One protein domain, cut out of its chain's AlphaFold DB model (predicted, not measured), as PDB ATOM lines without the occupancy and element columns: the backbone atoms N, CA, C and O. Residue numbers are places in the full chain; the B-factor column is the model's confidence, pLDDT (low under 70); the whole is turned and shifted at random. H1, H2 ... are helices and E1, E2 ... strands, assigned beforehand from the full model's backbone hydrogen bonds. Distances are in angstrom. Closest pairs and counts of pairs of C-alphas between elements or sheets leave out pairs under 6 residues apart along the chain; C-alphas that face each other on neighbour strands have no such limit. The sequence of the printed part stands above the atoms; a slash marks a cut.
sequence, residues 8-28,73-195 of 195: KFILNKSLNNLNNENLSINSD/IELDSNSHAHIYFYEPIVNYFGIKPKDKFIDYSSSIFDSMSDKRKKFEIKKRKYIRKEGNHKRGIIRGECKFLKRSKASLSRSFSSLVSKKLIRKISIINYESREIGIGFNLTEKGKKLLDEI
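This is residues 8 to 28 and 73 to 195 of the 195 residues of an uncharacterized protein of Flammeovirgaceae bacterium (UniProt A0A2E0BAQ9). A hairpin of two antiparallel strands, E1 and E2, lies near the middle, with H3 packed on E2 toward one end of the hairpin and H1 packed on E2 toward the other. The longest helix, H4, comes to E1 with its residues 156 to 160, short H2 bridges H3 and H4, and H5 meets H1. You have 144 printed residues, mostly helix by class, in the order H1 H2 H3 H4 E1 E2 H5. The whole is compact, with a radius of gyration of the C-alphas of 15.4 A and spans of 44 by 37 by 27 A.

Start at the hairpin of E1, residues 165 to 171, and E2, residues 177 to 184: N 168 and O 181 are within hydrogen-bond range at 2.8 A. Residues 83 to 84 pair antiparallel with 181 to 182 of E2. The closest C-alphas of H3, residues 112 to 125, and E2 are Ile 121 and Gly 179, 5.3 A apart. For H1, residues 8 to 20, and E2 they are Ser 14 and Leu 184, 6.4 A. H4, residues 142 to 161, comes closest to E1 at C-alphas 160 and 166, 5.8 A. H2, residues 87 to 91, touches H4 at C-alphas 89 and 148, 6.9 A. H1, with residues 11 to 15 alone, touches H5, residues 186 to 193, about perpendicular at 78 degrees, closest at C-alphas 11 and 188, 7.2 A. Every O i to N i+4 pair is within hydrogen-bond range in H1, H3, H4 and H5; H2 has 0 of 1, but 2 of 2 O i to N i+3 pairs.

Find C-alpha 8 at (-41.711, 5.473, 49.016), where H1 begins its 18.1 A. H3 spans 20.4 A, H4 28.3 A, E1 19.0 A and E2 20.4 A. H5 ends at C-alpha 193, (-29.721, 5.499, 49.900).

Residues 29 to 72 are not printed, a gap of 17.1 A between C-alphas 28 and 73. The links H2 to H3 and H3 to H4 are long. Mean pLDDT of the printed part is 72.1; residues 96 to 112 and 124 to 142 are among those under 70.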
ATOM      1  N   LYS A   8     -42.912   5.655  49.844       93.25
ATOM      2  CA  LYS A   8     -41.711   5.473  49.016       93.25
ATOM      3  C   LYS A   8     -41.771   6.342  47.759       93.25
ATOM      4  O   LYS A   8     -40.813   7.042  47.456       93.25
ATOM      5  N   PHE A   9     -42.923   6.376  47.084       93.81
ATOM      6  CA  PHE A   9     -43.131   7.239  45.922       93.81
ATOM      7  C   PHE A   9     -42.911   8.723  46.244       93.81
ATOM      8  O   PHE A   9     -42.202   9.403  45.509       93.81
ATOM      9  N   ILE A  10     -43.491   9.227  47.341       93.38
ATOM     10  CA  ILE A  10     -43.336  10.629  47.760       93.38
ATOM     11  C   ILE A  10     -41.858  10.963  47.993       93.38
ATOM     12  O   ILE A  10     -41.388  11.993  47.514       93.38
ATOM     13  N   LEU A  11     -41.126  10.099  48.701       93.19
ATOM     14  CA  LEU A  11     -39.709  10.312  48.996       93.19
ATOM     15  C   LEU A  11     -38.853  10.286  47.721       93.19
ATOM     16  O   LEU A  11     -38.132  11.247  47.471       93.19
ATOM     17  N   ASN A  12     -39.014   9.266  46.874       93.00
ATOM     18  CA  ASN A  12     -38.292   9.156  45.602       93.00
ATOM     19  C   ASN A  12     -38.574  10.348  44.690       93.00
ATOM     20  O   ASN A  12     -37.663  10.920  44.099       93.00
ATOM     21  N   LYS A  13     -39.842  10.766  44.594       91.56
ATOM     22  CA  LYS A  13     -40.211  11.923  43.781       91.56
ATOM     23  C   LYS A  13     -39.590  13.209  44.329       91.56
ATOM     24  O   LYS A  13     -39.101  14.010  43.542       91.56
ATOM     25  N   SER A  14     -39.552  13.370  45.653       90.06
ATOM     26  CA  SER A  14     -38.890  14.508  46.306       90.06
ATOM     27  C   SER A  14     -37.389  14.538  46.008       90.06
ATOM     28  O   SER A  14     -36.863  15.599  45.694       90.06
ATOM     29  N   LEU A  15     -36.707  13.389  46.069       90.94
ATOM     30  CA  LEU A  15     -35.281  13.280  45.748       90.94
ATOM     31  C   LEU A  15     -35.006  13.581  44.267       90.94
ATOM     32  O   LEU A  15     -34.107  14.352  43.954       90.94
ATOM     33  N   ASN A  16     -35.822  13.041  43.361       89.94
ATOM     34  CA  ASN A  16     -35.692  13.313  41.929       89.94
ATOM     35  C   ASN A  16     -35.879  14.797  41.615       89.94
ATOM     36  O   ASN A  16     -35.134  15.356  40.824       89.94
ATOM     37  N   ASN A  17     -36.863  15.440  42.240       86.38
ATOM     38  CA  ASN A  17     -37.100  16.866  42.062       86.38
ATOM     39  C   ASN A  17     -35.949  17.706  42.643       86.38
ATOM     40  O   ASN A  17     -35.531  18.662  42.003       86.38
ATOM     41  N   LEU A  18     -35.403  17.318  43.802       84.50
ATOM     42  CA  LEU A  18     -34.208  17.935  44.387       84.50
ATOM     43  C   LEU A  18     -33.030  17.884  43.404       84.50
ATOM     44  O   LEU A  18     -32.425  18.914  43.134       84.50
ATOM     45  N   ASN A  19     -32.750  16.713  42.828       84.75
ATOM     46  CA  ASN A  19     -31.634  16.524  41.899       84.75
ATOM     47  C   ASN A  19     -31.862  17.232  40.553       84.75
ATOM     48  O   ASN A  19     -30.964  17.888  40.045       84.75
ATOM     49  N   ASN A  20     -33.064  17.127  39.977       81.69
ATOM     50  CA  ASN A  20     -33.373  17.710  38.666       81.69
ATOM     51  C   ASN A  20     -33.375  19.242  38.683       81.69
ATOM     52  O   ASN A  20     -33.073  19.866  37.670       81.69
ATOM     53  N   GLU A  21     -33.769  19.840  39.806       74.19
ATOM     54  CA  GLU A  21     -33.850  21.294  39.977       74.19
ATOM     55  C   GLU A  21     -32.635  21.850  40.752       74.19
ATOM     56  O   GLU A  21     -32.621  23.033  41.077       74.19
ATOM     57  N   ASN A  22     -31.610  21.026  41.036       74.88
ATOM     58  CA  ASN A  22     -30.411  21.377  41.817       74.88
ATOM     59  C   ASN A  22     -30.724  22.083  43.154       74.88
ATOM     60  O   ASN A  22     -30.068  23.047  43.550       74.88
ATOM     61  N   LEU A  23     -31.744  21.599  43.863       74.75
ATOM     62  CA  LEU A  23     -32.209  22.195  45.113       74.75
ATOM     63  C   LEU A  23     -31.330  21.773  46.286       74.75
ATOM     64  O   LEU A  23     -30.931  20.614  46.412       74.75
ATOM     65  N   SER A  24     -31.079  22.701  47.205       76.94
ATOM     66  CA  SER A  24     -30.421  22.365  48.464       76.94
ATOM     67  C   SER A  24     -31.399  21.678  49.419       76.94
ATOM     68  O   SER A  24     -32.602  21.937  49.412       76.94
ATOM     69  N   ILE A  25     -30.881  20.844  50.325       74.06
ATOM     70  CA  ILE A  25     -31.684  20.265  51.420       74.06
ATOM     71  C   ILE A  25     -32.293  21.370  52.296       74.06
ATOM     72  O   ILE A  25     -33.354  21.180  52.885       74.06
ATOM     73  N   ASN A  26     -31.661  22.545  52.334       65.19
ATOM     74  CA  ASN A  26     -32.092  23.740  53.050       65.19
ATOM     75  C   ASN A  26     -32.765  24.772  52.138       65.19
ATOM     76  O   ASN A  26     -32.727  25.955  52.441       65.19
ATOM     77  N   SER A  27     -33.428  24.327  51.068       59.09
ATOM     78  CA  SER A  27     -34.129  25.185  50.098       59.09
ATOM     79  C   SER A  27     -35.207  26.102  50.709       59.09
ATOM     80  O   SER A  27     -35.624  27.061  50.069       59.09
ATOM     81  N   ASP A  28     -35.582  25.901  51.978       54.88
ATOM     82  CA  ASP A  28     -36.441  26.818  52.753       54.88
ATOM     83  C   ASP A  28     -35.749  28.128  53.149       54.88
ATOM     84  O   ASP A  28     -36.412  29.107  53.486       54.88
ATOM     85  N   ILE A  73     -38.779  40.228  40.502       29.67
ATOM     86  CA  ILE A  73     -38.419  39.771  41.834       29.67
ATOM     87  C   ILE A  73     -39.352  38.583  42.068       29.67
ATOM     88  O   ILE A  73     -40.551  38.780  42.270       29.67
ATOM     89  N   GLU A  74     -38.856  37.356  41.915       38.62
ATOM     90  CA  GLU A  74     -39.632  36.168  42.228       38.62
ATOM     91  C   GLU A  74     -39.792  36.138  43.741       38.62
ATOM     92  O   GLU A  74     -38.824  36.203  44.500       38.62
ATOM     93  N   LEU A  75     -41.043  36.116  44.198       40.59
ATOM     94  CA  LEU A  75     -41.342  36.065  45.619       40.59
ATOM     95  C   LEU A  75     -41.064  34.673  46.133       40.59
ATOM     96  O   LEU A  75     -41.945  33.805  46.164       40.59
ATOM     97  N   ASP A  76     -39.831  34.521  46.572       44.75
ATOM     98  CA  ASP A  76     -39.336  33.355  47.248       44.75
ATOM     99  C   ASP A  76     -38.830  33.753  48.636       44.75
ATOM    100  O   ASP A  76     -37.779  34.357  48.821       44.75
ATOM    101  N   SER A  77     -39.592  33.371  49.655       44.88
ATOM    102  CA  SER A  77     -39.014  33.084  50.971       44.88
ATOM    103  C   SER A  77     -39.382  31.674  51.436       44.88
ATOM    104  O   SER A  77     -39.542  31.455  52.626       44.88
ATOM    105  N   ASN A  78     -39.605  30.771  50.474       50.16
ATOM    106  CA  ASN A  78     -39.707  29.312  50.598       50.16
ATOM    107  C   ASN A  78     -39.466  28.729  49.196       50.16
ATOM    108  O   ASN A  78     -40.353  28.120  48.591       50.16
ATOM    109  N   SER A  79     -38.313  29.071  48.620       56.09
ATOM    110  CA  SER A  79     -37.908  28.653  47.282       56.09
ATOM    111  C   SER A  79     -37.965  27.141  47.156       56.09
ATOM    112  O   SER A  79     -37.346  26.423  47.928       56.09
ATOM    113  N   HIS A  80     -38.688  26.678  46.144       70.19
ATOM    114  CA  HIS A  80     -38.577  25.325  45.615       70.19
ATOM    115  C   HIS A  80     -38.795  24.209  46.647       70.19
ATOM    116  O   HIS A  80     -37.871  23.540  47.113       70.19
ATOM    117  N   ALA A  81     -40.067  23.939  46.948       78.50
ATOM    118  CA  ALA A  81     -40.411  22.711  47.648       78.50
ATOM    119  C   ALA A  81     -39.969  21.492  46.822       78.50
ATOM    120  O   ALA A  81     -40.299  21.377  45.637       78.50
ATOM    121  N   HIS A  82     -39.306  20.526  47.457       86.00
ATOM    122  CA  HIS A  82     -38.910  19.292  46.775       86.00
ATOM    123  C   HIS A  82     -40.145  18.540  46.259       86.00
ATOM    124  O   HIS A  82     -40.121  17.963  45.174       86.00
ATOM    125  N   ILE A  83     -41.271  18.600  46.976       87.06
ATOM    126  CA  ILE A  83     -42.564  18.103  46.496       87.06
ATOM    127  C   ILE A  83     -43.730  18.985  46.948       87.06
ATOM    128  O   ILE A  83     -43.780  19.434  48.092       87.06
ATOM    129  N   TYR A  84     -44.705  19.203  46.063       86.75
ATOM    130  CA  TYR A  84     -45.949  19.905  46.397       86.75
ATOM    131  C   TYR A  84     -47.050  18.913  46.788       86.75
ATOM    132  O   TYR A  84     -47.072  17.774  46.315       86.75
ATOM    133  N   PHE A  85     -47.993  19.326  47.639       85.50
ATOM    134  CA  PHE A  85     -49.008  18.417  48.186       85.50
ATOM    135  C   PHE A  85     -49.871  17.734  47.109       85.50
ATOM    136  O   PHE A  85     -50.149  16.536  47.206       85.50
ATOM    137  N   TYR A  86     -50.298  18.472  46.079       80.94
ATOM    138  CA  TYR A  86     -51.149  17.942  45.009       80.94
ATOM    139  C   TYR A  86     -50.377  17.229  43.894       80.94
ATOM    140  O   TYR A  86     -50.998  16.571  43.062       80.94
ATOM    141  N   GLU A  87     -49.050  17.302  43.856       81.94
ATOM    142  CA  GLU A  87     -48.253  16.718  42.770       81.94
ATOM    143  C   GLU A  87     -48.401  15.185  42.647       81.94
ATOM    144  O   GLU A  87     -48.624  14.695  41.533       81.94
ATOM    145  N   PRO A  88     -48.395  14.394  43.740       86.00
ATOM    146  CA  PRO A  88     -48.635  12.955  43.653       86.00
ATOM    147  C   PRO A  88     -50.034  12.576  43.152       86.00
ATOM    148  O   PRO A  88     -50.229  11.446  42.712       86.00
ATOM    149  N   ILE A  89     -51.026  13.475  43.208       81.38
ATOM    150  CA  ILE A  89     -52.384  13.170  42.724       81.38
ATOM    151  C   ILE A  89     -52.367  12.814  41.239       81.38
ATOM    152  O   ILE A  89     -53.049  11.879  40.823       81.38
ATOM    153  N   VAL A  90     -51.564  13.529  40.456       75.62
ATOM    154  CA  VAL A  90     -51.447  13.276  39.020       75.62
ATOM    155  C   VAL A  90     -50.569  12.053  38.782       75.62
ATOM    156  O   VAL A  90     -50.987  11.115  38.112       75.62
ATOM    157  N   ASN A  91     -49.383  12.032  39.391       80.25
ATOM    158  CA  ASN A  91     -48.345  11.061  39.046       80.25
ATOM    159  C   ASN A  91     -48.561   9.669  39.664       80.25
ATOM    160  O   ASN A  91     -48.190   8.677  39.055       80.25
ATOM    161  N   TYR A  92     -49.146   9.584  40.864       86.31
ATOM    162  CA  TYR A  92     -49.372   8.312  41.562       86.31
ATOM    163  C   TYR A  92     -50.798   7.786  41.380       86.31
ATOM    164  O   TYR A  92     -50.998   6.592  41.191       86.31
ATOM    165  N   PHE A  93     -51.805   8.663  41.455       81.12
ATOM    166  CA  PHE A  93     -53.212   8.253  41.346       81.12
ATOM    167  C   PHE A  93     -53.769   8.349  39.921       81.12
ATOM    168  O   PHE A  93     -54.920   7.974  39.710       81.12
ATOM    169  N   GLY A  94     -52.999   8.874  38.960       76.00
ATOM    170  CA  GLY A  94     -53.428   9.013  37.565       76.00
ATOM    171  C   GLY A  94     -54.588   9.994  37.365       76.00
ATOM    172  O   GLY A  94     -55.241   9.973  36.324       76.00
ATOM    173  N   ILE A  95     -54.882  10.846  38.353       73.12
ATOM    174  CA  ILE A  95     -56.008  11.778  38.278       73.12
ATOM    175  C   ILE A  95     -55.576  12.972  37.431       73.12
ATOM    176  O   ILE A  95     -54.885  13.877  37.910       73.12
ATOM    177  N   LYS A  96     -56.027  12.993  36.177       67.44
ATOM    178  CA  LYS A  96     -55.812  14.130  35.287       67.44
ATOM    179  C   LYS A  96     -56.750  15.282  35.671       67.44
ATOM    180  O   LYS A  96     -57.961  15.093  35.770       67.44
ATOM    181  N   PRO A  97     -56.226  16.489  35.929       59.34
ATOM    182  CA  PRO A  97     -57.070  17.663  36.090       59.34
ATOM    183  C   PRO A  97     -57.743  17.999  34.747       59.34
ATOM    184  O   PRO A  97     -57.103  17.879  33.712       59.34
ATOM    185  N   LYS A  98     -59.005  18.455  34.748       60.62
ATOM    186  CA  LYS A  98     -59.648  18.937  33.507       60.62
ATOM    187  C   LYS A  98     -58.863  20.098  32.880       60.62
ATOM    188  O   LYS A  98     -58.344  20.941  33.613       60.62
ATOM    189  N   ASP A  99     -58.890  20.200  31.555       52.41
ATOM    190  CA  ASP A  99     -58.081  21.162  30.790       52.41
ATOM    191  C   ASP A  99     -58.341  22.628  31.154       52.41
ATOM    192  O   ASP A  99     -57.410  23.421  31.198       52.41
ATOM    193  N   LYS A 100     -59.564  22.978  31.585       55.34
ATOM    194  CA  LYS A 100     -59.895  24.318  32.126       55.34
ATOM    195  C   LYS A 100     -59.045  24.739  33.339       55.34
ATOM    196  O   LYS A 100     -59.131  25.879  33.777       55.34
ATOM    197  N   PHE A 101     -58.303  23.812  33.948       51.38
ATOM    198  CA  PHE A 101     -57.428  24.068  35.094       51.38
ATOM    199  C   PHE A 101     -55.946  24.197  34.708       51.38
ATOM    200  O   PHE A 101     -55.140  24.568  35.567       51.38
ATOM    201  N   ILE A 102     -55.588  23.893  33.457       51.28
ATOM    202  CA  ILE A 102     -54.243  24.031  32.895       51.28
ATOM    203  C   ILE A 102     -54.281  25.236  31.945       51.28
ATOM    204  O   ILE A 102     -54.626  25.099  30.777       51.28
ATOM    205  N   ASP A 103     -53.955  26.434  32.438       49.53
ATOM    206  CA  ASP A 103     -53.692  27.549  31.514       49.53
ATOM    207  C   ASP A 103     -52.335  27.299  30.861       49.53
ATOM    208  O   ASP A 103     -51.314  27.282  31.550       49.53
ATOM    209  N   TYR A 104     -52.344  27.109  29.545       46.09
ATOM    210  CA  TYR A 104     -51.151  26.955  28.711       46.09
ATOM    211  C   TYR A 104     -50.450  28.286  28.395       46.09
ATOM    212  O   TYR A 104     -49.475  28.297  27.649       46.09
ATOM    213  N   SER A 105     -50.891  29.415  28.960       47.56
ATOM    214  CA  SER A 105     -50.196  30.699  28.819       47.56
ATOM    215  C   SER A 105     -48.971  30.771  29.741       47.56
ATOM    216  O   SER A 105     -48.886  31.592  30.651       47.56
ATOM    217  N   SER A 106     -48.007  29.875  29.529       44.44
ATOM    218  CA  SER A 106     -46.676  29.983  30.122       44.44
ATOM    219  C   SER A 106     -45.824  30.896  29.250       44.44
ATOM    220  O   SER A 106     -45.509  30.563  28.107       44.44
ATOM    221  N   SER A 107     -45.448  32.045  29.802       46.34
ATOM    222  CA  SER A 107     -44.319  32.837  29.323       46.34
ATOM    223  C   SER A 107     -43.066  31.967  29.181       46.34
ATOM    224  O   SER A 107     -42.890  30.981  29.895       46.34
ATOM    225  N   ILE A 108     -42.182  32.372  28.273       42.97
ATOM    226  CA  ILE A 108     -41.007  31.650  27.752       42.97
ATOM    227  C   ILE A 108     -39.950  31.275  28.830       42.97
ATOM    228  O   ILE A 108     -38.987  30.581  28.528       42.97
ATOM    229  N   PHE A 109     -40.157  31.633  30.105       44.91
ATOM    230  CA  PHE A 109     -39.220  31.400  31.216       44.91
ATOM    231  C   PHE A 109     -39.875  30.818  32.488       44.91
ATOM    232  O   PHE A 109     -39.521  31.210  33.591       44.91
ATOM    233  N   ASP A 110     -40.841  29.902  32.374       58.81
ATOM    234  CA  ASP A 110     -41.375  29.195  33.554       58.81
ATOM    235  C   ASP A 110     -40.497  27.975  33.902       58.81
ATOM    236  O   ASP A 110     -40.514  26.975  33.168       58.81
ATOM    237  N   SER A 111     -39.778  28.016  35.033       66.31
ATOM    238  CA  SER A 111     -39.058  26.847  35.557       66.31
ATOM    239  C   SER A 111     -40.027  25.682  35.840       66.31
ATOM    240  O   SER A 111     -41.239  25.859  36.021       66.31
ATOM    241  N   MET A 112     -39.521  24.444  35.889       69.38
ATOM    242  CA  MET A 112     -40.360  23.288  36.250       69.38
ATOM    243  C   MET A 112     -40.928  23.404  37.670       69.38
ATOM    244  O   MET A 112     -42.074  22.996  37.903       69.38
ATOM    245  N   SER A 113     -40.182  24.021  38.588       70.50
ATOM    246  CA  SER A 113     -40.650  24.294  39.946       70.50
ATOM    247  C   SER A 113     -41.831  25.253  39.951       70.50
ATOM    248  O   SER A 113     -42.840  24.989  40.610       70.50
ATOM    249  N   ASP A 114     -41.779  26.308  39.136       70.81
ATOM    250  CA  ASP A 114     -42.863  27.287  39.037       70.81
ATOM    251  C   ASP A 114     -44.137  26.682  38.482       70.81
ATOM    252  O   ASP A 114     -45.230  26.959  38.982       70.81
ATOM    253  N   LYS A 115     -44.028  25.792  37.494       73.12
ATOM    254  CA  LYS A 115     -45.190  25.054  36.977       73.12
ATOM    255  C   LYS A 115     -45.853  24.229  38.083       73.12
ATOM    256  O   LYS A 115     -47.081  24.241  38.213       73.12
ATOM    257  N   ARG A 116     -45.058  23.563  38.927       75.19
ATOM    258  CA  ARG A 116     -45.545  22.760  40.063       75.19
ATOM    259  C   ARG A 116     -46.131  23.633  41.185       75.19
ATOM    260  O   ARG A 116     -47.223  23.333  41.674       75.19
ATOM    261  N   LYS A 117     -45.494  24.763  41.512       76.06
ATOM    262  CA  LYS A 117     -45.985  25.793  42.452       76.06
ATOM    263  C   LYS A 117     -47.327  26.363  41.992       76.06
ATOM    264  O   LYS A 117     -48.297  26.388  42.753       76.06
ATOM    265  N   LYS A 118     -47.427  26.757  40.718       73.88
ATOM    266  CA  LYS A 118     -48.668  27.246  40.093       73.88
ATOM    267  C   LYS A 118     -49.764  26.182  40.147       73.88
ATOM    268  O   LYS A 118     -50.907  26.510  40.474       73.88
ATOM    269  N   PHE A 119     -49.434  24.916  39.881       74.75
ATOM    270  CA  PHE A 119     -50.379  23.803  39.982       74.75
ATOM    271  C   PHE A 119     -50.942  23.639  41.403       74.75
ATOM    272  O   PHE A 119     -52.164  23.568  41.570       74.75
ATOM    273  N   GLU A 120     -50.082  23.657  42.427       75.19
ATOM    274  CA  GLU A 120     -50.472  23.597  43.844       75.19
ATOM    275  C   GLU A 120     -51.430  24.741  44.216       75.19
ATOM    276  O   GLU A 120     -52.534  24.507  44.724       75.19
ATOM    277  N   ILE A 121     -51.053  25.982  43.886       71.31
ATOM    278  CA  ILE A 121     -51.843  27.185  44.189       71.31
ATOM    279  C   ILE A 121     -53.209  27.126  43.495       71.31
ATOM    280  O   ILE A 121     -54.243  27.372  44.130       71.31
ATOM    281  N   LYS A 122     -53.245  26.781  42.199       69.94
ATOM    282  CA  LYS A 122     -54.503  26.639  41.453       69.94
ATOM    283  C   LYS A 122     -55.391  25.598  42.125       69.94
ATOM    284  O   LYS A 122     -56.539  25.902  42.447       69.94
ATOM    285  N   LYS A 123     -54.878  24.401  42.422       70.62
ATOM    286  CA  LYS A 123     -55.676  23.330  43.042       70.62
ATOM    287  C   LYS A 123     -56.214  23.702  44.420       70.62
ATOM    288  O   LYS A 123     -57.373  23.385  44.703       70.62
ATOM    289  N   ARG A 124     -55.460  24.449  45.228       63.56
ATOM    290  CA  ARG A 124     -55.944  24.951  46.520       63.56
ATOM    291  C   ARG A 124     -57.070  25.979  46.374       63.56
ATOM    292  O   ARG A 124     -58.055  25.869  47.095       63.56
ATOM    293  N   LYS A 125     -57.011  26.905  45.405       59.28
ATOM    294  CA  LYS A 125     -58.084  27.903  45.142       59.28
ATOM    295  C   LYS A 125     -59.443  27.283  44.773       59.28
ATOM    296  O   LYS A 125     -60.489  27.935  44.896       59.28
ATOM    297  N   TYR A 126     -59.436  26.032  44.322       56.69
ATOM    298  CA  TYR A 126     -60.623  25.255  43.957       56.69
ATOM    299  C   TYR A 126     -61.152  24.359  45.087       56.69
ATOM    300  O   TYR A 126     -62.197  23.711  44.942       56.69
ATOM    301  N   ILE A 127     -60.467  24.360  46.228       54.06
ATOM    302  CA  ILE A 127     -60.853  23.686  47.461       54.06
ATOM    303  C   ILE A 127     -61.250  24.781  48.456       54.06
ATOM    304  O   ILE A 127     -60.490  25.697  48.745       54.06
ATOM    305  N   ARG A 128     -62.490  24.731  48.938       50.78
ATOM    306  CA  ARG A 128     -63.010  25.633  49.971       50.78
ATOM    307  C   ARG A 128     -62.188  25.481  51.253       50.78
ATOM    308  O   ARG A 128     -61.574  24.442  51.478       50.78
ATOM    309  N   LYS A 129     -62.252  26.492  52.124       40.34
ATOM    310  CA  LYS A 129     -61.601  26.505  53.448       40.34
ATOM    311  C   LYS A 129     -61.937  25.257  54.288       40.34
ATOM    312  O   LYS A 129     -61.073  24.732  54.970       40.34
ATOM    313  N   GLU A 130     -63.148  24.724  54.131       39.72
ATOM    314  CA  GLU A 130     -63.653  23.488  54.760       39.72
ATOM    315  C   GLU A 130     -63.146  22.180  54.110       39.72
ATOM    316  O   GLU A 130     -63.577  21.087  54.461       39.72
ATOM    317  N   GLY A 131     -62.290  22.255  53.089       42.34
ATOM    318  CA  GLY A 131     -61.790  21.090  52.352       42.34
ATOM    319  C   GLY A 131     -62.725  20.559  51.255       42.34
ATOM    320  O   GLY A 131     -62.321  19.667  50.504       42.34
ATOM    321  N   ASN A 132     -63.929  21.123  51.113       46.06
ATOM    322  CA  ASN A 132     -64.906  20.789  50.071       46.06
ATOM    323  C   ASN A 132     -64.571  21.443  48.720       46.06
ATOM    324  O   ASN A 132     -64.141  22.587  48.669       46.06
ATOM    325  N   HIS A 133     -64.806  20.769  47.595       57.94
ATOM    326  CA  HIS A 133     -64.572  21.366  46.270       57.94
ATOM    327  C   HIS A 133     -65.599  22.466  45.950       57.94
ATOM    328  O   HIS A 133     -66.770  22.358  46.328       57.94
ATOM    329  N   LYS A 134     -65.195  23.513  45.214       57.19
ATOM    330  CA  LYS A 134     -66.161  24.459  44.624       57.19
ATOM    331  C   LYS A 134     -67.092  23.693  43.658       57.19
ATOM    332  O   LYS A 134     -66.618  22.898  42.842       57.19
ATOM    333  N   ARG A 135     -68.418  23.881  43.795       42.75
ATOM    334  CA  ARG A 135     -69.458  23.243  42.951       42.75
ATOM    335  C   ARG A 135     -69.110  23.446  41.464       42.75
ATOM    336  O   ARG A 135     -68.747  24.549  41.080       42.75
ATOM    337  N   GLY A 136     -69.208  22.388  40.652       48.41
ATOM    338  CA  GLY A 136     -69.033  22.444  39.188       48.41
ATOM    339  C   GLY A 136     -67.675  21.987  38.636       48.41
ATOM    340  O   GLY A 136     -67.558  21.761  37.438       48.41
ATOM    341  N   ILE A 137     -66.660  21.775  39.478       50.62
ATOM    342  CA  ILE A 137     -65.315  21.400  39.001       50.62
ATOM    343  C   ILE A 137     -65.275  19.939  38.535       50.62
ATOM    344  O   ILE A 137     -64.782  19.635  37.449       50.62
ATOM    345  N   ILE A 138     -65.871  19.030  39.307       49.12
ATOM    346  CA  ILE A 138     -65.859  17.589  39.050       49.12
ATOM    347  C   ILE A 138     -67.155  16.981  39.626       49.12
ATOM    348  O   ILE A 138     -67.304  16.882  40.845       49.12
ATOM    349  N   ARG A 139     -68.105  16.568  38.778       40.19
ATOM    350  CA  ARG A 139     -69.247  15.713  39.164       40.19
ATOM    351  C   ARG A 139     -68.851  14.286  38.751       40.19
ATOM    352  O   ARG A 139     -68.542  14.086  37.587       40.19
ATOM    353  N   GLY A 140     -68.738  13.350  39.701       48.62
ATOM    354  CA  GLY A 140     -68.266  11.970  39.455       48.62
ATOM    355  C   GLY A 140     -66.880  11.648  40.043       48.62
ATOM    356  O   GLY A 140     -66.785  10.817  40.942       48.62
ATOM    357  N   GLU A 141     -65.816  12.369  39.668       53.81
ATOM    358  CA  GLU A 141     -64.427  12.079  40.123       53.81
ATOM    359  C   GLU A 141     -64.119  12.589  41.554       53.81
ATOM    360  O   GLU A 141     -63.050  12.356  42.119       53.81
ATOM    361  N   CYS A 142     -65.087  13.258  42.191       62.38
ATOM    362  CA  CYS A 142     -64.957  13.860  43.520       62.38
ATOM    363  C   CYS A 142     -64.723  12.811  44.622       62.38
ATOM    364  O   CYS A 142     -63.953  13.056  45.547       62.38
ATOM    365  N   LYS A 143     -65.341  11.620  44.533       70.88
ATOM    366  CA  LYS A 143     -65.149  10.559  45.541       70.88
ATOM    367  C   LYS A 143     -63.735   9.975  45.488       70.88
ATOM    368  O   LYS A 143     -63.110   9.823  46.535       70.88
ATOM    369  N   PHE A 144     -63.227   9.681  44.289       73.44
ATOM    370  CA  PHE A 144     -61.877   9.143  44.112       73.44
ATOM    371  C   PHE A 144     -60.820  10.174  44.511       73.44
ATOM    372  O   PHE A 144     -59.986   9.884  45.361       73.44
ATOM    373  N   LEU A 145     -60.944  11.421  44.046       74.12
ATOM    374  CA  LEU A 145     -60.046  12.508  44.440       74.12
ATOM    375  C   LEU A 145     -60.038  12.757  45.957       74.12
ATOM    376  O   LEU A 145     -58.971  12.940  46.542       74.12
ATOM    377  N   LYS A 146     -61.207  12.727  46.616       76.56
ATOM    378  CA  LYS A 146     -61.306  12.836  48.082       76.56
ATOM    379  C   LYS A 146     -60.556  11.708  48.788       76.56
ATOM    380  O   LYS A 146     -59.812  11.977  49.731       76.56
ATOM    381  N   ARG A 147     -60.717  10.461  48.326       81.56
ATOM    382  CA  ARG A 147     -59.995   9.294  48.863       81.56
ATOM    383  C   ARG A 147     -58.484   9.434  48.657       81.56
ATOM    384  O   ARG A 147     -57.733   9.266  49.617       81.56
ATOM    385  N   SER A 148     -58.045   9.822  47.461       83.81
ATOM    386  CA  SER A 148     -56.629  10.043  47.141       83.81
ATOM    387  C   SER A 148     -56.017  11.150  47.998       83.81
ATOM    388  O   SER A 148     -54.960  10.957  48.593       83.81
ATOM    389  N   LYS A 149     -56.721  12.278  48.166       84.38
ATOM    390  CA  LYS A 149     -56.303  13.376  49.050       84.38
ATOM    391  C   LYS A 149     -56.169  12.924  50.504       84.38
ATOM    392  O   LYS A 149     -55.188  13.273  51.155       84.38
ATOM    393  N   ALA A 150     -57.130  12.158  51.021       86.00
ATOM    394  CA  ALA A 150     -57.067  11.639  52.386       86.00
ATOM    395  C   ALA A 150     -55.868  10.693  52.575       86.00
ATOM    396  O   ALA A 150     -55.146  10.799  53.567       86.00
ATOM    397  N   SER A 151     -55.618   9.816  51.597       89.44
ATOM    398  CA  SER A 151     -54.459   8.916  51.587       89.44
ATOM    399  C   SER A 151     -53.129   9.680  51.558       89.44
ATOM    400  O   SER A 151     -52.219   9.382  52.338       89.44
ATOM    401  N   LEU A 152     -53.036  10.729  50.732       90.88
ATOM    402  CA  LEU A 152     -51.872  11.617  50.694       90.88
ATOM    403  C   LEU A 152     -51.661  12.344  52.009       90.88
ATOM    404  O   LEU A 152     -50.555  12.321  52.534       90.88
ATOM    405  N   SER A 153     -52.717  12.934  52.569       89.00
ATOM    406  CA  SER A 153     -52.631  13.646  53.841       89.00
ATOM    407  C   SER A 153     -52.084  12.746  54.945       89.00
ATOM    408  O   SER A 153     -51.172  13.152  55.654       89.00
ATOM    409  N   ARG A 154     -52.578  11.505  55.060       92.06
ATOM    410  CA  ARG A 154     -52.061  10.532  56.037       92.06
ATOM    411  C   ARG A 154     -50.599  10.171  55.767       92.06
ATOM    412  O   ARG A 154     -49.811  10.077  56.705       92.06
ATOM    413  N   SER A 155     -50.236   9.991  54.498       94.12
ATOM    414  CA  SER A 155     -48.872   9.628  54.101       94.12
ATOM    415  C   SER A 155     -47.875  10.741  54.419       94.12
ATOM    416  O   SER A 155     -46.865  10.462  55.060       94.12
ATOM    417  N   PHE A 156     -48.187  11.989  54.060       92.44
ATOM    418  CA  PHE A 156     -47.376  13.158  54.403       92.44
ATOM    419  C   PHE A 156     -47.268  13.343  55.920       92.44
ATOM    420  O   PHE A 156     -46.155  13.457  56.423       92.44
ATOM    421  N   SER A 157     -48.377  13.279  56.668       92.00
ATOM    422  CA  SER A 157     -48.338  13.385  58.136       92.00
ATOM    423  C   SER A 157     -47.448  12.316  58.776       92.00
ATOM    424  O   SER A 157     -46.676  12.620  59.681       92.00
ATOM    425  N   SER A 158     -47.508  11.076  58.280       94.25
ATOM    426  CA  SER A 158     -46.651   9.989  58.763       94.25
ATOM    427  C   SER A 158     -45.172  10.184  58.403       94.25
ATOM    428  O   SER A 158     -44.300   9.845  59.198       94.25
ATOM    429  N   LEU A 159     -44.858  10.730  57.225       93.56
ATOM    430  CA  LEU A 159     -43.475  11.035  56.843       93.56
ATOM    431  C   LEU A 159     -42.895  12.198  57.664       93.56
ATOM    432  O   LEU A 159     -41.727  12.142  58.057       93.56
ATOM    433  N   VAL A 160     -43.716  13.211  57.964       90.88
ATOM    434  CA  VAL A 160     -43.351  14.334  58.842       90.88
ATOM    435  C   VAL A 160     -43.101  13.844  60.268       90.88
ATOM    436  O   VAL A 160     -42.065  14.170  60.842       90.88
ATOM    437  N   SER A 161     -43.980  13.005  60.832       91.88
ATOM    438  CA  SER A 161     -43.784  12.476  62.191       91.88
ATOM    439  C   SER A 161     -42.519  11.620  62.313       91.88
ATOM    440  O   SER A 161     -41.820  11.678  63.322       91.88
ATOM    441  N   LYS A 162     -42.158  10.890  61.250       92.38
ATOM    442  CA  LYS A 162     -40.902  10.125  61.150       92.38
ATOM    443  C   LYS A 162     -39.653  11.001  60.929       92.38
ATOM    444  O   LYS A 162     -38.534  10.471  60.960       92.38
ATOM    445  N   LYS A 163     -39.826  12.316  60.737       91.88
ATOM    446  CA  LYS A 163     -38.788  13.312  60.411       91.88
ATOM    447  C   LYS A 163     -38.056  13.039  59.088       91.88
ATOM    448  O   LYS A 163     -36.887  13.390  58.956       91.88
ATOM    449  N   LEU A 164     -38.716  12.397  58.120       91.81
ATOM    450  CA  LEU A 164     -38.140  12.134  56.788       91.81
ATOM    451  C   LEU A 164     -38.358  13.294  55.810       91.81
ATOM    452  O   LEU A 164     -37.599  13.474  54.863       91.81
ATOM    453  N   ILE A 165     -39.409  14.073  56.043       90.56
ATOM    454  CA  ILE A 165     -39.708  15.297  55.310       90.56
ATOM    455  C   ILE A 165     -40.114  16.385  56.301       90.56
ATOM    456  O   ILE A 165     -40.603  16.087  57.394       90.56
ATOM    457  N   ARG A 166     -39.966  17.642  55.901       87.44
ATOM    458  CA  ARG A 166     -40.440  18.819  56.634       87.44
ATOM    459  C   ARG A 166     -41.496  19.554  55.814       87.44
ATOM    460  O   ARG A 166     -41.428  19.560  54.588       87.44
ATOM    461  N   LYS A 167     -42.499  20.116  56.488       86.19
ATOM    462  CA  LYS A 167     -43.604  20.854  55.859       86.19
ATOM    463  C   LYS A 167     -43.212  22.315  55.656       86.19
ATOM    464  O   LYS A 167     -42.639  22.915  56.558       86.19
ATOM    465  N   ILE A 168     -43.612  22.879  54.519       81.00
ATOM    466  CA  ILE A 168     -43.335  24.261  54.118       81.00
ATOM    467  C   ILE A 168     -44.633  24.921  53.677       81.00
ATOM    468  O   ILE A 168     -45.424  24.334  52.932       81.00
ATOM    469  N   SER A 169     -44.859  26.150  54.127       76.56
ATOM    470  CA  SER A 169     -46.019  26.944  53.723       76.56
ATOM    471  C   SER A 169     -45.633  27.899  52.603       76.56
ATOM    472  O   SER A 169     -44.792  28.768  52.777       76.56
ATOM    473  N   ILE A 170     -46.273  27.793  51.445       74.69
ATOM    474  CA  ILE A 170     -46.051  28.728  50.339       74.69
ATOM    475  C   ILE A 170     -46.870  29.977  50.647       74.69
ATOM    476  O   ILE A 170     -48.091  29.882  50.781       74.69
ATOM    477  N   ILE A 171     -46.216  31.128  50.770       68.19
ATOM    478  CA  ILE A 171     -46.847  32.396  51.157       68.19
ATOM    479  C   ILE A 171     -46.884  33.388  49.988       68.19
ATOM    480  O   ILE A 171     -46.061  33.313  49.080       68.19
ATOM    481  N   ASN A 172     -47.876  34.286  49.982       63.56
ATOM    482  CA  ASN A 172     -47.977  35.387  49.016       63.56
ATOM    483  C   ASN A 172     -47.423  36.713  49.573       63.56
ATOM    484  O   ASN A 172     -47.039  36.796  50.738       63.56
ATOM    485  N   TYR A 173     -47.470  37.765  48.746       56.47
ATOM    486  CA  TYR A 173     -47.113  39.156  49.077       56.47
ATOM    487  C   TYR A 173     -47.731  39.696  50.376       56.47
ATOM    488  O   TYR A 173     -47.149  40.543  51.040       56.47
ATOM    489  N   GLU A 174     -48.915  39.210  50.742       62.97
ATOM    490  CA  GLU A 174     -49.680  39.661  51.908       62.97
ATOM    491  C   GLU A 174     -49.448  38.761  53.133       62.97
ATOM    492  O   GLU A 174     -50.225  38.797  54.084       62.97
ATOM    493  N   SER A 175     -48.419  37.904  53.103       65.38
ATOM    494  CA  SER A 175     -48.126  36.906  54.145       65.38
ATOM    495  C   SER A 175     -49.257  35.890  54.380       65.38
ATOM    496  O   SER A 175     -49.372  35.296  55.452       65.38
ATOM    497  N   ARG A 176     -50.101  35.649  53.371       67.06
ATOM    498  CA  ARG A 176     -51.156  34.626  53.400       67.06
ATOM    499  C   ARG A 176     -50.635  33.315  52.816       67.06
ATOM    500  O   ARG A 176     -50.014  33.306  51.754       67.06
ATOM    501  N   GLU A 177     -50.943  32.192  53.464       71.81
ATOM    502  CA  GLU A 177     -50.616  30.857  52.945       71.81
ATOM    503  C   GLU A 177     -51.453  30.543  51.692       71.81
ATOM    504  O   GLU A 177     -52.674  30.372  51.753       71.81
ATOM    505  N   ILE A 178     -50.777  30.425  50.551       70.31
ATOM    506  CA  ILE A 178     -51.364  30.122  49.242       70.31
ATOM    507  C   ILE A 178     -51.151  28.673  48.791       70.31
ATOM    508  O   ILE A 178     -51.814  28.236  47.850       70.31
ATOM    509  N   GLY A 179     -50.296  27.901  49.467       74.00
ATOM    510  CA  GLY A 179     -50.028  26.499  49.133       74.00
ATOM    511  C   GLY A 179     -49.199  25.774  50.195       74.00
ATOM    512  O   GLY A 179     -48.739  26.396  51.150       74.00
ATOM    513  N   ILE A 180     -49.043  24.454  50.052       80.75
ATOM    514  CA  ILE A 180     -48.191  23.634  50.931       80.75
ATOM    515  C   ILE A 180     -47.193  22.848  50.080       80.75
ATOM    516  O   ILE A 180     -47.567  22.195  49.104       80.75
ATOM    517  N   GLY A 181     -45.936  22.886  50.503       84.19
ATOM    518  CA  GLY A 181     -44.854  22.058  49.989       84.19
ATOM    519  C   GLY A 181     -44.206  21.229  51.094       84.19
ATOM    520  O   GLY A 181     -44.508  21.386  52.281       84.19
ATOM    521  N   PHE A 182     -43.314  20.331  50.695       87.38
ATOM    522  CA  PHE A 182     -42.506  19.527  51.596       87.38
ATOM    523  C   PHE A 182     -41.081  19.404  51.066       87.38
ATOM    524  O   PHE A 182     -40.884  19.177  49.870       87.38
ATOM    525  N   ASN A 183     -40.113  19.477  51.977       87.88
ATOM    526  CA  ASN A 183     -38.709  19.214  51.685       87.88
ATOM    527  C   ASN A 183     -38.253  17.913  52.318       87.88
ATOM    528  O   ASN A 183     -38.672  17.542  53.414       87.88
ATOM    529  N   LEU A 184     -37.364  17.238  51.606       89.62
ATOM    530  CA  LEU A 184     -36.656  16.060  52.081       89.62
ATOM    531  C   LEU A 184     -35.677  16.481  53.183       89.62
ATOM    532  O   LEU A 184     -34.951  17.457  53.014       89.62
ATOM    533  N   THR A 185     -35.652  15.760  54.301       90.06
ATOM    534  CA  THR A 185     -34.620  15.952  55.331       90.06
ATOM    535  C   THR A 185     -33.398  15.094  55.016       90.06
ATOM    536  O   THR A 185     -33.492  14.123  54.265       90.06
ATOM    537  N   GLU A 186     -32.259  15.375  55.647       88.50
ATOM    538  CA  GLU A 186     -31.075  14.509  55.543       88.50
ATOM    539  C   GLU A 186     -31.379  13.061  55.941       88.50
ATOM    540  O   GLU A 186     -30.943  12.124  55.281       88.50
ATOM    541  N   LYS A 187     -32.195  12.870  56.985       89.44
ATOM    542  CA  LYS A 187     -32.656  11.546  57.416       89.44
ATOM    543  C   LYS A 187     -33.493  10.856  56.336       89.44
ATOM    544  O   LYS A 187     -33.362   9.654  56.137       89.44
ATOM    545  N   GLY A 188     -34.361  11.611  55.657       88.88
ATOM    546  CA  GLY A 188     -35.135  11.124  54.517       88.88
ATOM    547  C   GLY A 188     -34.252  10.690  53.355       88.88
ATOM    548  O   GLY A 188     -34.509   9.641  52.776       88.88
ATOM    549  N   LYS A 189     -33.206  11.467  53.059       88.50
ATOM    550  CA  LYS A 189     -32.234  11.166  52.006       88.50
ATOM    551  C   LYS A 189     -31.428   9.900  52.317       88.50
ATOM    552  O   LYS A 189     -31.475   8.972  51.526       88.50
ATOM    553  N   LYS A 190     -30.818   9.810  53.504       89.06
ATOM    554  CA  LYS A 190     -30.051   8.622  53.934       89.06
ATOM    555  C   LYS A 190     -30.870   7.335  53.852       89.06
ATOM    556  O   LYS A 190     -30.399   6.327  53.355       89.06
ATOM    557  N   LEU A 191     -32.130   7.390  54.284       89.56
ATOM    558  CA  LEU A 191     -33.017   6.230  54.232       89.56
ATOM    559  C   LEU A 191     -33.347   5.785  52.797       89.56
ATOM    560  O   LEU A 191     -33.692   4.629  52.602       89.56
ATOM    561  N   LEU A 192     -33.300   6.679  51.807       86.88
ATOM    562  CA  LEU A 192     -33.446   6.291  50.403       86.88
ATOM    563  C   LEU A 192     -32.179   5.639  49.856       86.88
ATOM    564  O   LEU A 192     -32.297   4.723  49.057       86.88
ATOM    565  N   ASP A 193     -31.005   6.083  50.304       79.50
ATOM    566  CA  ASP A 193     -29.721   5.499  49.900       79.50
ATOM    567  C   ASP A 193     -29.529   4.073  50.473       79.50
ATOM    568  O   ASP A 193     -28.758   3.282  49.937       79.50
ATOM    569  N   GLU A 194     -30.245   3.733  51.550       77.50
ATOM    570  CA  GLU A 194     -30.232   2.418  52.215       77.50
ATOM    571  C   GLU A 194     -31.275   1.410  51.672       77.50
ATOM    572  O   GLU A 194     -31.285   0.257  52.116       77.50
ATOM    573  N   ILE A 195     -32.191   1.825  50.781       67.31
ATOM    574  CA  ILE A 195     -33.312   1.009  50.253       67.31
ATOM    575  C   ILE A 195     -33.065   0.615  48.800       67.31
ATOM    576  O   ILE A 195     -33.368  -0.561  48.488       67.31
TER     577      ILE A 195